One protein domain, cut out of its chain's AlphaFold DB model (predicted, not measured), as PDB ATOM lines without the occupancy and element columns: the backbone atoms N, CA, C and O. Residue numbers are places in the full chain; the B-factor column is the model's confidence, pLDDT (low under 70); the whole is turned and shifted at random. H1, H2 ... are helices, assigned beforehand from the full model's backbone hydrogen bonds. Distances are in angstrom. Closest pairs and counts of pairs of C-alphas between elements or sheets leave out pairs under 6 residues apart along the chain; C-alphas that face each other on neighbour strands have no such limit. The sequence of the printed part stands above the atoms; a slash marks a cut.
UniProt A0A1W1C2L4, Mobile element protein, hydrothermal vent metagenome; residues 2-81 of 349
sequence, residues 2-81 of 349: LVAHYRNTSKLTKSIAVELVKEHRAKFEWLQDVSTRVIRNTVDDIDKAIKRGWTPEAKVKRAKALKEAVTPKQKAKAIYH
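Overview. This is residues 2 to 81 of the 349 residues of the protein "Mobile element protein" of hydrothermal vent metagenome (UniProt A0A1W1C2L4). The helices form an open chain: H2 folds back beside part of the long H4, H3 sits at their turn, and beyond H4's other end H5 and H6 make a hairpin. Residues 3 to 11, of which 3 to 8 belong to H1, stick out. The printed part has 80 residues, with six named helices, H1 to H6 in that order along the chain, that hold 64 of them, and no named strand; its class is all helix, and the whole is loose, with a radius of gyration of the C-alphas of 16.6 A and spans of 48 by 24 by 22 A.

Arrangement. H1, residues 2 to 8, touches no helix. H2, residues 14 to 27, touches residues 39 to 47 of H4, residues 36 to 53, opposite ways; closest C-alphas Lys 14 and Asp 47, 6.5 A. H3, residues 29 to 33, has 0 of 1 O i to N i+4 pairs within hydrogen-bond range but 2 of 2 i+3 pairs; H1 has 2 of 3 i+4 pairs, and H2, H4, H5, residues 56 to 67, and H6, residues 72 to 79, have every one. The hairpin H5 and H6 touches at C-alphas Leu 66 and Ala 78, 5.1 A.

Along the chain. Find C-alpha 36 at (251.193, 245.875, 179.831); H4 runs 25.9 A to C-alpha 53 at (233.469, 253.679, 162.606).

Size, cuts and confidence. The printed part has no cut; residues 2 to 12 are under pLDDT 70.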
ATOM      1  N   LEU A   2     250.759 254.804 164.878       42.06
ATOM      2  CA  LEU A   2     249.597 253.938 164.577       42.06
ATOM      3  C   LEU A   2     248.650 254.523 163.508       42.06
ATOM      4  O   LEU A   2     248.324 253.844 162.553       42.06
ATOM      5  N   VAL A   3     248.279 255.804 163.588       41.25
ATOM      6  CA  VAL A   3     247.347 256.453 162.631       41.25
ATOM      7  C   VAL A   3     247.920 256.636 161.227       41.25
ATOM      8  O   VAL A   3     247.224 256.414 160.244       41.25
ATOM      9  N   ALA A   4     249.179 257.074 161.138       44.09
ATOM     10  CA  ALA A   4     249.878 257.237 159.863       44.09
ATOM     11  C   ALA A   4     250.063 255.876 159.175       44.09
ATOM     12  O   ALA A   4     249.957 255.772 157.963       44.09
ATOM     13  N   HIS A   5     250.232 254.824 159.975       43.75
ATOM     14  CA  HIS A   5     250.319 253.448 159.515       43.75
ATOM     15  C   HIS A   5     248.949 252.865 159.097       43.75
ATOM     16  O   HIS A   5     248.840 252.311 158.008       43.75
ATOM     17  N   TYR A   6     247.876 253.108 159.868       50.44
ATOM     18  CA  TYR A   6     246.482 252.748 159.526       50.44
ATOM     19  C   TYR A   6     245.981 253.400 158.228       50.44
ATOM     20  O   TYR A   6     245.054 252.896 157.603       50.44
ATOM     21  N   ARG A   7     246.559 254.544 157.837       47.31
ATOM     22  CA  ARG A   7     246.258 255.215 156.565       47.31
ATOM     23  C   ARG A   7     246.977 254.591 155.365       47.31
ATOM     24  O   ARG A   7     246.479 254.747 154.258       47.31
ATOM     25  N   ASN A   8     248.089 253.884 155.586       49.28
ATOM     26  CA  ASN A   8     248.966 253.369 154.526       49.28
ATOM     27  C   ASN A   8     248.892 251.848 154.317       49.28
ATOM     28  O   ASN A   8     249.451 251.357 153.345       49.28
ATOM     29  N   THR A   9     248.221 251.084 155.185       45.09
ATOM     30  CA  THR A   9     248.076 249.627 155.007       45.09
ATOM     31  C   THR A   9     246.661 249.161 155.328       45.09
ATOM     32  O   THR A   9     246.149 249.345 156.429       45.09
ATOM     33  N   SER A  10     246.031 248.500 154.360       49.06
ATOM     34  CA  SER A  10     244.678 247.934 154.427       49.06
ATOM     35  C   SER A  10     244.550 246.689 155.324       49.06
ATOM     36  O   SER A  10     243.486 246.077 155.362       49.06
ATOM     37  N   LYS A  11     245.609 246.290 156.048       53.16
ATOM     38  CA  LYS A  11     245.709 244.976 156.712       53.16
ATOM     39  C   LYS A  11     246.255 245.001 158.147       53.16
ATOM     40  O   LYS A  11     246.775 243.987 158.604       53.16
ATOM     41  N   LEU A  12     246.150 246.101 158.901       58.50
ATOM     42  CA  LEU A  12     246.517 246.032 160.322       58.50
ATOM     43  C   LEU A  12     245.396 245.391 161.148       58.50
ATOM     44  O   LEU A  12     244.365 246.008 161.409       58.50
ATOM     45  N   THR A  13     245.603 244.145 161.568       70.44
ATOM     46  CA  THR A  13     244.730 243.459 162.527       70.44
ATOM     47  C   THR A  13     245.167 243.771 163.961       70.44
ATOM     48  O   THR A  13     246.302 244.184 164.214       70.44
ATOM     49  N   LYS A  14     244.280 243.529 164.936       80.75
ATOM     50  CA  LYS A  14     244.603 243.623 166.371       80.75
ATOM     51  C   LYS A  14     245.892 242.866 166.738       80.75
ATOM     52  O   LYS A  14     246.635 243.340 167.589       80.75
ATOM     53  N   SER A  15     246.173 241.734 166.084       81.50
ATOM     54  CA  SER A  15     247.379 240.929 166.333       81.50
ATOM     55  C   SER A  15     248.674 241.692 166.021       81.50
ATOM     56  O   SER A  15     249.541 241.797 166.883       81.50
ATOM     57  N   ILE A  16     248.756 242.341 164.857       81.75
ATOM     58  CA  ILE A  16     249.929 243.122 164.438       81.75
ATOM     59  C   ILE A  16     250.165 244.302 165.388       81.75
ATOM     60  O   ILE A  16     251.294 244.584 165.778       81.75
ATOM     61  N   ALA A  17     249.094 244.975 165.822       80.44
ATOM     62  CA  ALA A  17     249.208 246.058 166.798       80.44
ATOM     63  C   ALA A  17     249.759 245.573 168.153       80.44
ATOM     64  O   ALA A  17     250.490 246.310 168.814       80.44
ATOM     65  N   VAL A  18     249.430 244.346 168.566       84.19
ATOM     66  CA  VAL A  18     249.971 243.735 169.788       84.19
ATOM     67  C   VAL A  18     251.459 243.407 169.639       84.19
ATOM     68  O   VAL A  18     252.208 243.679 170.576       84.19
ATOM     69  N   GLU A  19     251.904 242.895 168.489       84.88
ATOM     70  CA  GLU A  19     253.332 242.632 168.238       84.88
ATOM     71  C   GLU A  19     254.158 243.923 168.226       84.88
ATOM     72  O   GLU A  19     255.140 244.033 168.960       84.88
ATOM     73  N   LEU A  20     253.687 244.968 167.537       82.75
ATOM     74  CA  LEU A  20     254.338 246.284 167.553       82.75
ATOM     75  C   LEU A  20     254.494 246.835 168.976       82.75
ATOM     76  O   LEU A  20     255.518 247.433 169.308       82.75
ATOM     77  N   VAL A  21     253.495 246.632 169.842       83.19
ATOM     78  CA  VAL A  21     253.584 247.030 171.254       83.19
ATOM     79  C   VAL A  21     254.702 246.279 171.979       83.19
ATOM     80  O   VAL A  21     255.395 246.899 172.786       83.19
ATOM     81  N   LYS A  22     254.902 244.982 171.710       85.50
ATOM     82  CA  LYS A  22     256.004 244.210 172.309       85.50
ATOM     83  C   LYS A  22     257.359 244.760 171.869       85.50
ATOM     84  O   LYS A  22     258.193 245.037 172.726       85.50
ATOM     85  N   GLU A  23     257.541 245.003 170.571       86.50
ATOM     86  CA  GLU A  23     258.779 245.576 170.027       86.50
ATOM     87  C   GLU A  23     259.097 246.944 170.637       86.50
ATOM     88  O   GLU A  23     260.218 247.203 171.068       86.50
ATOM     89  N   HIS A  24     258.105 247.837 170.715       84.25
ATOM     90  CA  HIS A  24     258.308 249.168 171.290       84.25
ATOM     91  C   HIS A  24     258.609 249.089 172.785       84.25
ATOM     92  O   HIS A  24     259.419 249.857 173.293       84.25
ATOM     93  N   ARG A  25     257.992 248.146 173.497       86.31
ATOM     94  CA  ARG A  25     258.273 247.926 174.916       86.31
ATOM     95  C   ARG A  25     259.699 247.428 175.159       86.31
ATOM     96  O   ARG A  25     260.282 247.804 176.168       86.31
ATOM     97  N   ALA A  26     260.261 246.638 174.246       86.38
ATOM     98  CA  ALA A  26     261.672 246.260 174.297       86.38
ATOM     99  C   ALA A  26     262.603 247.461 174.043       86.38
ATOM    100  O   ALA A  26     263.662 247.552 174.650       86.38
ATOM    101  N   LYS A  27     262.188 248.406 173.189       89.00
ATOM    102  CA  LYS A  27     262.975 249.603 172.837       89.00
ATOM    103  C   LYS A  27     262.990 250.692 173.913       89.00
ATOM    104  O   LYS A  27     263.956 251.439 173.994       89.00
ATOM    105  N   PHE A  28     261.921 250.833 174.699       87.31
ATOM    106  CA  PHE A  28     261.803 251.898 175.698       87.31
ATOM    107  C   PHE A  28     261.743 251.326 177.114       87.31
ATOM    108  O   PHE A  28     260.697 250.843 177.546       87.31
ATOM    109  N   GLU A  29     262.842 251.456 177.853       87.19
ATOM    110  CA  GLU A  29     263.004 250.896 179.200       87.19
ATOM    111  C   GLU A  29     261.898 251.332 180.173       87.19
ATOM    112  O   GLU A  29     261.279 250.491 180.822       87.19
ATOM    113  N   TRP A  30     261.533 252.619 180.182       85.81
ATOM    114  CA  TRP A  30     260.472 253.147 181.052       85.81
ATOM    115  C   TRP A  30     259.103 252.475 180.843       85.81
ATOM    116  O   TRP A  30     258.248 252.497 181.731       85.81
ATOM    117  N   LEU A  31     258.850 251.858 179.677       84.44
ATOM    118  CA  LEU A  31     257.605 251.121 179.462       84.44
ATOM    119  C   LEU A  31     257.527 249.876 180.348       84.44
ATOM    120  O   LEU A  31     256.413 249.414 180.599       84.44
ATOM    121  N   GLN A  32     258.647 249.345 180.849       83.88
ATOM    122  CA  GLN A  32     258.672 248.184 181.745       83.88
ATOM    123  C   GLN A  32     258.000 248.449 183.098       83.88
ATOM    124  O   GLN A  32     257.405 247.529 183.684       83.88
ATOM    125  N   ASP A  33     257.981 249.712 183.516       82.19
ATOM    126  CA  ASP A  33     257.315 250.177 184.733       82.19
ATOM    127  C   ASP A  33     255.807 250.362 184.547       82.19
ATOM    128  O   ASP A  33     255.039 250.355 185.505       82.19
ATOM    129  N   VAL A  34     255.335 250.460 183.302       82.94
ATOM    130  CA  VAL A  34     253.909 250.591 182.989       82.94
ATOM    131  C   VAL A  34     253.282 249.212 182.832       82.94
ATOM    132  O   VAL A  34     253.809 248.368 182.106       82.94
ATOM    133  N   SER A  35     252.114 248.967 183.435       83.50
ATOM    134  CA  SER A  35     251.382 247.712 183.204       83.50
ATOM    135  C   SER A  35     251.122 247.491 181.708       83.50
ATOM    136  O   SER A  35     250.567 248.345 181.010       83.50
ATOM    137  N   THR A  36     251.464 246.298 181.217       83.12
ATOM    138  CA  THR A  36     251.193 245.875 179.831       83.12
ATOM    139  C   THR A  36     249.707 245.953 179.484       83.12
ATOM    140  O   THR A  36     249.350 246.119 178.316       83.12
ATOM    141  N   ARG A  37     248.825 245.871 180.489       84.88
ATOM    142  CA  ARG A  37     247.372 245.913 180.302       84.88
ATOM    143  C   ARG A  37     246.867 247.284 179.902       84.88
ATOM    144  O   ARG A  37     245.978 247.360 179.067       84.88
ATOM    145  N   VAL A  38     247.490 248.361 180.377       85.31
ATOM    146  CA  VAL A  38     247.123 249.725 179.964       85.31
ATOM    147  C   VAL A  38     247.312 249.904 178.452       85.31
ATOM    148  O   VAL A  38     246.437 250.432 177.762       85.31
ATOM    149  N   ILE A  39     248.424 249.396 177.917       85.12
ATOM    150  CA  ILE A  39     248.726 249.493 176.485       85.12
ATOM    151  C   ILE A  39     247.817 248.557 175.676       85.12
ATOM    152  O   ILE A  39     247.240 248.982 174.678       85.12
ATOM    153  N   ARG A  40     247.610 247.313 176.132       84.56
ATOM    154  CA  ARG A  40     246.686 246.366 175.476       84.56
ATOM    155  C   ARG A  40     245.246 246.879 175.442       84.56
ATOM    156  O   ARG A  40     244.621 246.830 174.389       84.56
ATOM    157  N   ASN A  41     244.755 247.455 176.538       88.12
ATOM    158  CA  ASN A  41     243.427 248.072 176.601       88.12
ATOM    159  C   ASN A  41     243.290 249.208 175.583       88.12
ATOM    160  O   ASN A  41     242.244 249.343 174.955       88.12
ATOM    161  N   THR A  42     244.357 249.983 175.367       84.88
ATOM    162  CA  THR A  42     244.379 251.033 174.340       84.88
ATOM    163  C   THR A  42     244.257 250.443 172.932       84.88
ATOM    164  O   THR A  42     243.503 250.971 172.117       84.88
ATOM    165  N   VAL A  43     244.951 249.335 172.642       85.06
ATOM    166  CA  VAL A  43     244.815 248.617 171.361       85.06
ATOM    167  C   VAL A  43     243.384 248.104 171.175       85.06
ATOM    168  O   VAL A  43     242.798 248.321 170.116       85.06
ATOM    169  N   ASP A  44     242.796 247.500 172.210       86.06
ATOM    170  CA  ASP A  44     241.412 247.013 172.182       86.06
ATOM    171  C   ASP A  44     240.399 248.133 171.940       86.06
ATOM    172  O   ASP A  44     239.437 247.961 171.190       86.06
ATOM    173  N   ASP A  45     240.604 249.286 172.571       85.31
ATOM    174  CA  ASP A  45     239.719 250.437 172.430       85.31
ATOM    175  C   ASP A  45     239.805 251.042 171.030       85.31
ATOM    176  O   ASP A  45     238.776 251.405 170.457       85.31
ATOM    177  N   ILE A  46     241.010 251.100 170.456       81.75
ATOM    178  CA  ILE A  46     241.219 251.531 169.071       81.75
ATOM    179  C   ILE A  46     240.545 250.552 168.106       81.75
ATOM    180  O   ILE A  46     239.779 251.000 167.256       81.75
ATOM    181  N   ASP A  47     240.764 249.241 168.254       81.94
ATOM    182  CA  ASP A  47     240.148 248.212 167.403       81.94
ATOM    183  C   ASP A  47     238.614 248.299 167.441       81.94
ATOM    184  O   ASP A  47     237.958 248.406 166.403       81.94
ATOM    185  N   LYS A  48     238.026 248.373 168.643       85.62
ATOM    186  CA  LYS A  48     236.575 248.552 168.819       85.62
ATOM    187  C   LYS A  48     236.072 249.845 168.182       85.62
ATOM    188  O   LYS A  48     235.017 249.847 167.546       85.62
ATOM    189  N   ALA A  49     236.787 250.953 168.364       82.38
ATOM    190  CA  ALA A  49     236.376 252.243 167.822       82.38
ATOM    191  C   ALA A  49     236.468 252.287 166.289       82.38
ATOM    192  O   ALA A  49     235.577 252.839 165.644       82.38
ATOM    193  N   ILE A  50     237.492 251.664 165.700       79.19
ATOM    194  CA  ILE A  50     237.623 251.505 164.247       79.19
ATOM    195  C   ILE A  50     236.492 250.627 163.718       79.19
ATOM    196  O   ILE A  50     235.764 251.057 162.831       79.19
ATOM    197  N   LYS A  51     236.244 249.452 164.306       82.25
ATOM    198  CA  LYS A  51     235.129 248.585 163.888       82.25
ATOM    199  C   LYS A  51     233.797 249.335 163.872       82.25
ATOM    200  O   LYS A  51     233.093 249.322 162.866       82.25
ATOM    201  N   ARG A  52     233.493 250.088 164.937       84.38
ATOM    202  CA  ARG A  52     232.284 250.933 165.016       84.38
ATOM    203  C   ARG A  52     232.234 252.001 163.923       84.38
ATOM    204  O   ARG A  52     231.167 252.245 163.364       84.38
ATOM    205  N   GLY A  53     233.370 252.619 163.608       81.69
ATOM    206  CA  GLY A  53     233.469 253.679 162.606       81.69
ATOM    207  C   GLY A  53     233.358 253.221 161.152       81.69
ATOM    208  O   GLY A  53     233.175 254.071 160.279       81.69
ATOM    209  N   TRP A  54     233.462 251.921 160.874       82.88
ATOM    210  CA  TRP A  54     233.420 251.363 159.514       82.88
ATOM    211  C   TRP A  54     232.200 250.482 159.225       82.88
ATOM    212  O   TRP A  54     232.103 249.935 158.125       82.88
ATOM    213  N   THR A  55     231.246 250.407 160.154       85.31
ATOM    214  CA  THR A  55     229.925 249.802 159.910       85.31
ATOM    215  C   THR A  55     229.193 250.491 158.741       85.31
ATOM    216  O   THR A  55     229.413 251.692 158.512       85.31
ATOM    217  N   PRO A  56     228.327 249.780 157.990       86.06
ATOM    218  CA  PRO A  56     227.506 250.386 156.937       86.06
ATOM    219  C   PRO A  56     226.733 251.617 157.429       86.06
ATOM    220  O   PRO A  56     226.764 252.674 156.796       86.06
ATOM    221  N   GLU A  57     226.151 251.546 158.626       87.88
ATOM    222  CA  GLU A  57     225.374 252.632 159.228       87.88
ATOM    223  C   GLU A  57     226.255 253.847 159.538       87.88
ATOM    224  O   GLU A  57     225.850 254.994 159.323       87.88
ATOM    225  N   ALA A  58     227.479 253.630 160.033       86.25
ATOM    226  CA  ALA A  58     228.426 254.715 160.283       86.25
ATOM    227  C   ALA A  58     228.869 255.396 158.981       86.25
ATOM    228  O   ALA A  58     228.994 256.627 158.958       86.25
ATOM    229  N   LYS A  59     229.061 254.631 157.897       85.88
ATOM    230  CA  LYS A  59     229.384 255.170 156.566       85.88
ATOM    231  C   LYS A  59     228.241 256.023 156.022       85.88
ATOM    232  O   LYS A  59     228.489 257.159 155.617       85.88
ATOM    233  N   VAL A  60     226.998 255.541 156.100       91.06
ATOM    234  CA  VAL A  60     225.804 256.306 155.694       91.06
ATOM    235  C   VAL A  60     225.691 257.603 156.498       91.06
ATOM    236  O   VAL A  60     225.540 258.682 155.922       91.06
ATOM    237  N   LYS A  61     225.853 257.539 157.826       90.00
ATOM    238  CA  LYS A  61     225.844 258.734 158.691       90.00
ATOM    239  C   LYS A  61     226.957 259.720 158.333       90.00
ATOM    240  O   LYS A  61     226.718 260.925 158.337       90.00
ATOM    241  N   ARG A  62     228.163 259.235 158.011       91.12
ATOM    242  CA  ARG A  62     229.289 260.077 157.574       91.12
ATOM    243  C   ARG A  62     228.998 260.757 156.237       91.12
ATOM    244  O   ARG A  62     229.210 261.958 156.125       91.12
ATOM    245  N   ALA A  63     228.472 260.019 155.261       91.06
ATOM    246  CA  ALA A  63     228.086 260.565 153.962       91.06
ATOM    247  C   ALA A  63     227.000 261.643 154.106       91.06
ATOM    248  O   ALA A  63     227.123 262.725 153.536       91.06
ATOM    249  N   LYS A  64     225.982 261.393 154.940       92.50
ATOM    250  CA  LYS A  64     224.954 262.389 155.270       92.50
ATOM    251  C   LYS A  64     225.556 263.636 155.924       92.50
ATOM    252  O   LYS A  64     225.297 264.744 155.468       92.50
ATOM    253  N   ALA A  65     226.417 263.465 156.928       90.25
ATOM    254  CA  ALA A  65     227.084 264.582 157.597       90.25
ATOM    255  C   ALA A  65     227.951 265.419 156.640       90.25
ATOM    256  O   ALA A  65     228.052 266.630 156.819       90.25
ATOM    257  N   LEU A  66     228.577 264.791 155.638       91.75
ATOM    258  CA  LEU A  66     229.341 265.485 154.596       91.75
ATOM    259  C   LEU A  66     228.431 266.297 153.671       91.75
ATOM    260  O   LEU A  66     228.760 267.444 153.380       91.75
ATOM    261  N   LYS A  67     227.286 265.738 153.259       93.12
ATOM    262  CA  LYS A  67     226.287 266.444 152.439       93.12
ATOM    263  C   LYS A  67     225.700 267.664 153.161       93.12
ATOM    264  O   LYS A  67     225.524 268.707 152.549       93.12
ATOM    265  N   GLU A  68     225.442 267.555 154.463       92.44
ATOM    266  CA  GLU A  68     224.866 268.636 155.283       92.44
ATOM    267  C   GLU A  68     225.898 269.696 155.733       92.44
ATOM    268  O   GLU A  68     225.542 270.712 156.336       92.44
ATOM    269  N   ALA A  69     227.195 269.473 155.498       90.88
ATOM    270  CA  ALA A  69     228.254 270.348 155.988       90.88
ATOM    271  C   ALA A  69     228.458 271.586 155.097       90.88
ATOM    272  O   ALA A  69     229.047 271.512 154.020       90.88
ATOM    273  N   VAL A  70     228.072 272.756 155.611       93.25
ATOM    274  CA  VAL A  70     228.147 274.029 154.875       93.25
ATOM    275  C   VAL A  70     229.517 274.706 155.027       93.25
ATOM    276  O   VAL A  70     230.127 275.147 154.058       93.25
ATOM    277  N   THR A  71     230.051 274.761 156.247       92.06
ATOM    278  CA  THR A  71     231.304 275.477 156.558       92.06
ATOM    279  C   THR A  71     232.543 274.575 156.463       92.06
ATOM    280  O   THR A  71     232.442 273.374 156.733       92.06
ATOM    281  N   PRO A  72     233.753 275.126 156.220       91.81
ATOM    282  CA  PRO A  72     234.999 274.346 156.222       91.81
ATOM    283  C   PRO A  72     235.207 273.548 157.515       91.81
ATOM    284  O   PRO A  72     235.608 272.386 157.500       91.81
ATOM    285  N   LYS A  73     234.840 274.142 158.657       87.94
ATOM    286  CA  LYS A  73     234.906 273.487 159.968       87.94
ATOM    287  C   LYS A  73     233.924 272.318 160.091       87.94
ATOM    288  O   LYS A  73     234.267 271.299 160.689       87.94
ATOM    289  N   GLN A  74     232.710 272.457 159.554       88.75
ATOM    290  CA  GLN A  74     231.739 271.361 159.511       88.75
ATOM    291  C   GLN A  74     232.223 270.242 158.592       88.75
ATOM    292  O   GLN A  74     232.181 269.090 159.011       88.75
ATOM    293  N   LYS A  75     232.762 270.571 157.409       89.38
ATOM    294  CA  LYS A  75     233.319 269.588 156.466       89.38
ATOM    295  C   LYS A  75     234.462 268.804 157.106       89.38
ATOM    296  O   LYS A  75     234.419 267.578 157.139       89.38
ATOM    297  N   ALA A  76     235.406 269.498 157.746       87.69
ATOM    298  CA  ALA A  76     236.491 268.864 158.492       87.69
ATOM    299  C   ALA A  76     235.967 267.906 159.573       87.69
ATOM    300  O   ALA A  76     236.461 266.792 159.705       87.69
ATOM    301  N   LYS A  77     234.933 268.295 160.329       86.12
ATOM    302  CA  LYS A  77     234.324 267.424 161.347       86.12
ATOM    303  C   LYS A  77     233.585 266.229 160.729       86.12
ATOM    304  O   LYS A  77     233.638 265.137 161.291       86.12
ATOM    305  N   ALA A  78     232.906 266.432 159.603       88.50
ATOM    306  CA  ALA A  78     232.135 265.411 158.908       88.50
ATOM    307  C   ALA A  78     233.028 264.303 158.326       88.50
ATOM    308  O   ALA A  78     232.672 263.134 158.440       88.50
ATOM    309  N   ILE A  79     234.222 264.639 157.820       86.25
ATOM    310  CA  ILE A  79     235.217 263.655 157.340       86.25
ATOM    311  C   ILE A  79     235.545 262.622 158.427       86.25
ATOM    312  O   ILE A  79     235.625 261.425 158.158       86.25
ATOM    313  N   TYR A  80     235.682 263.074 159.675       83.56
ATOM    314  CA  TYR A  80     236.002 262.214 160.815       83.56
ATOM    315  C   TYR A  80     234.765 261.694 161.559       83.56
ATOM    316  O   TYR A  80     234.886 261.135 162.649       83.56
ATOM    317  N   HIS A  81     233.561 261.862 161.005       84.19
ATOM    318  CA  HIS A  81     232.336 261.449 161.679       84.19
ATOM    319  C   HIS A  81     232.299 259.925 161.882       84.19
ATOM    320  O   HIS A  81     232.393 259.144 160.932       84.19
TER     321      HIS A  81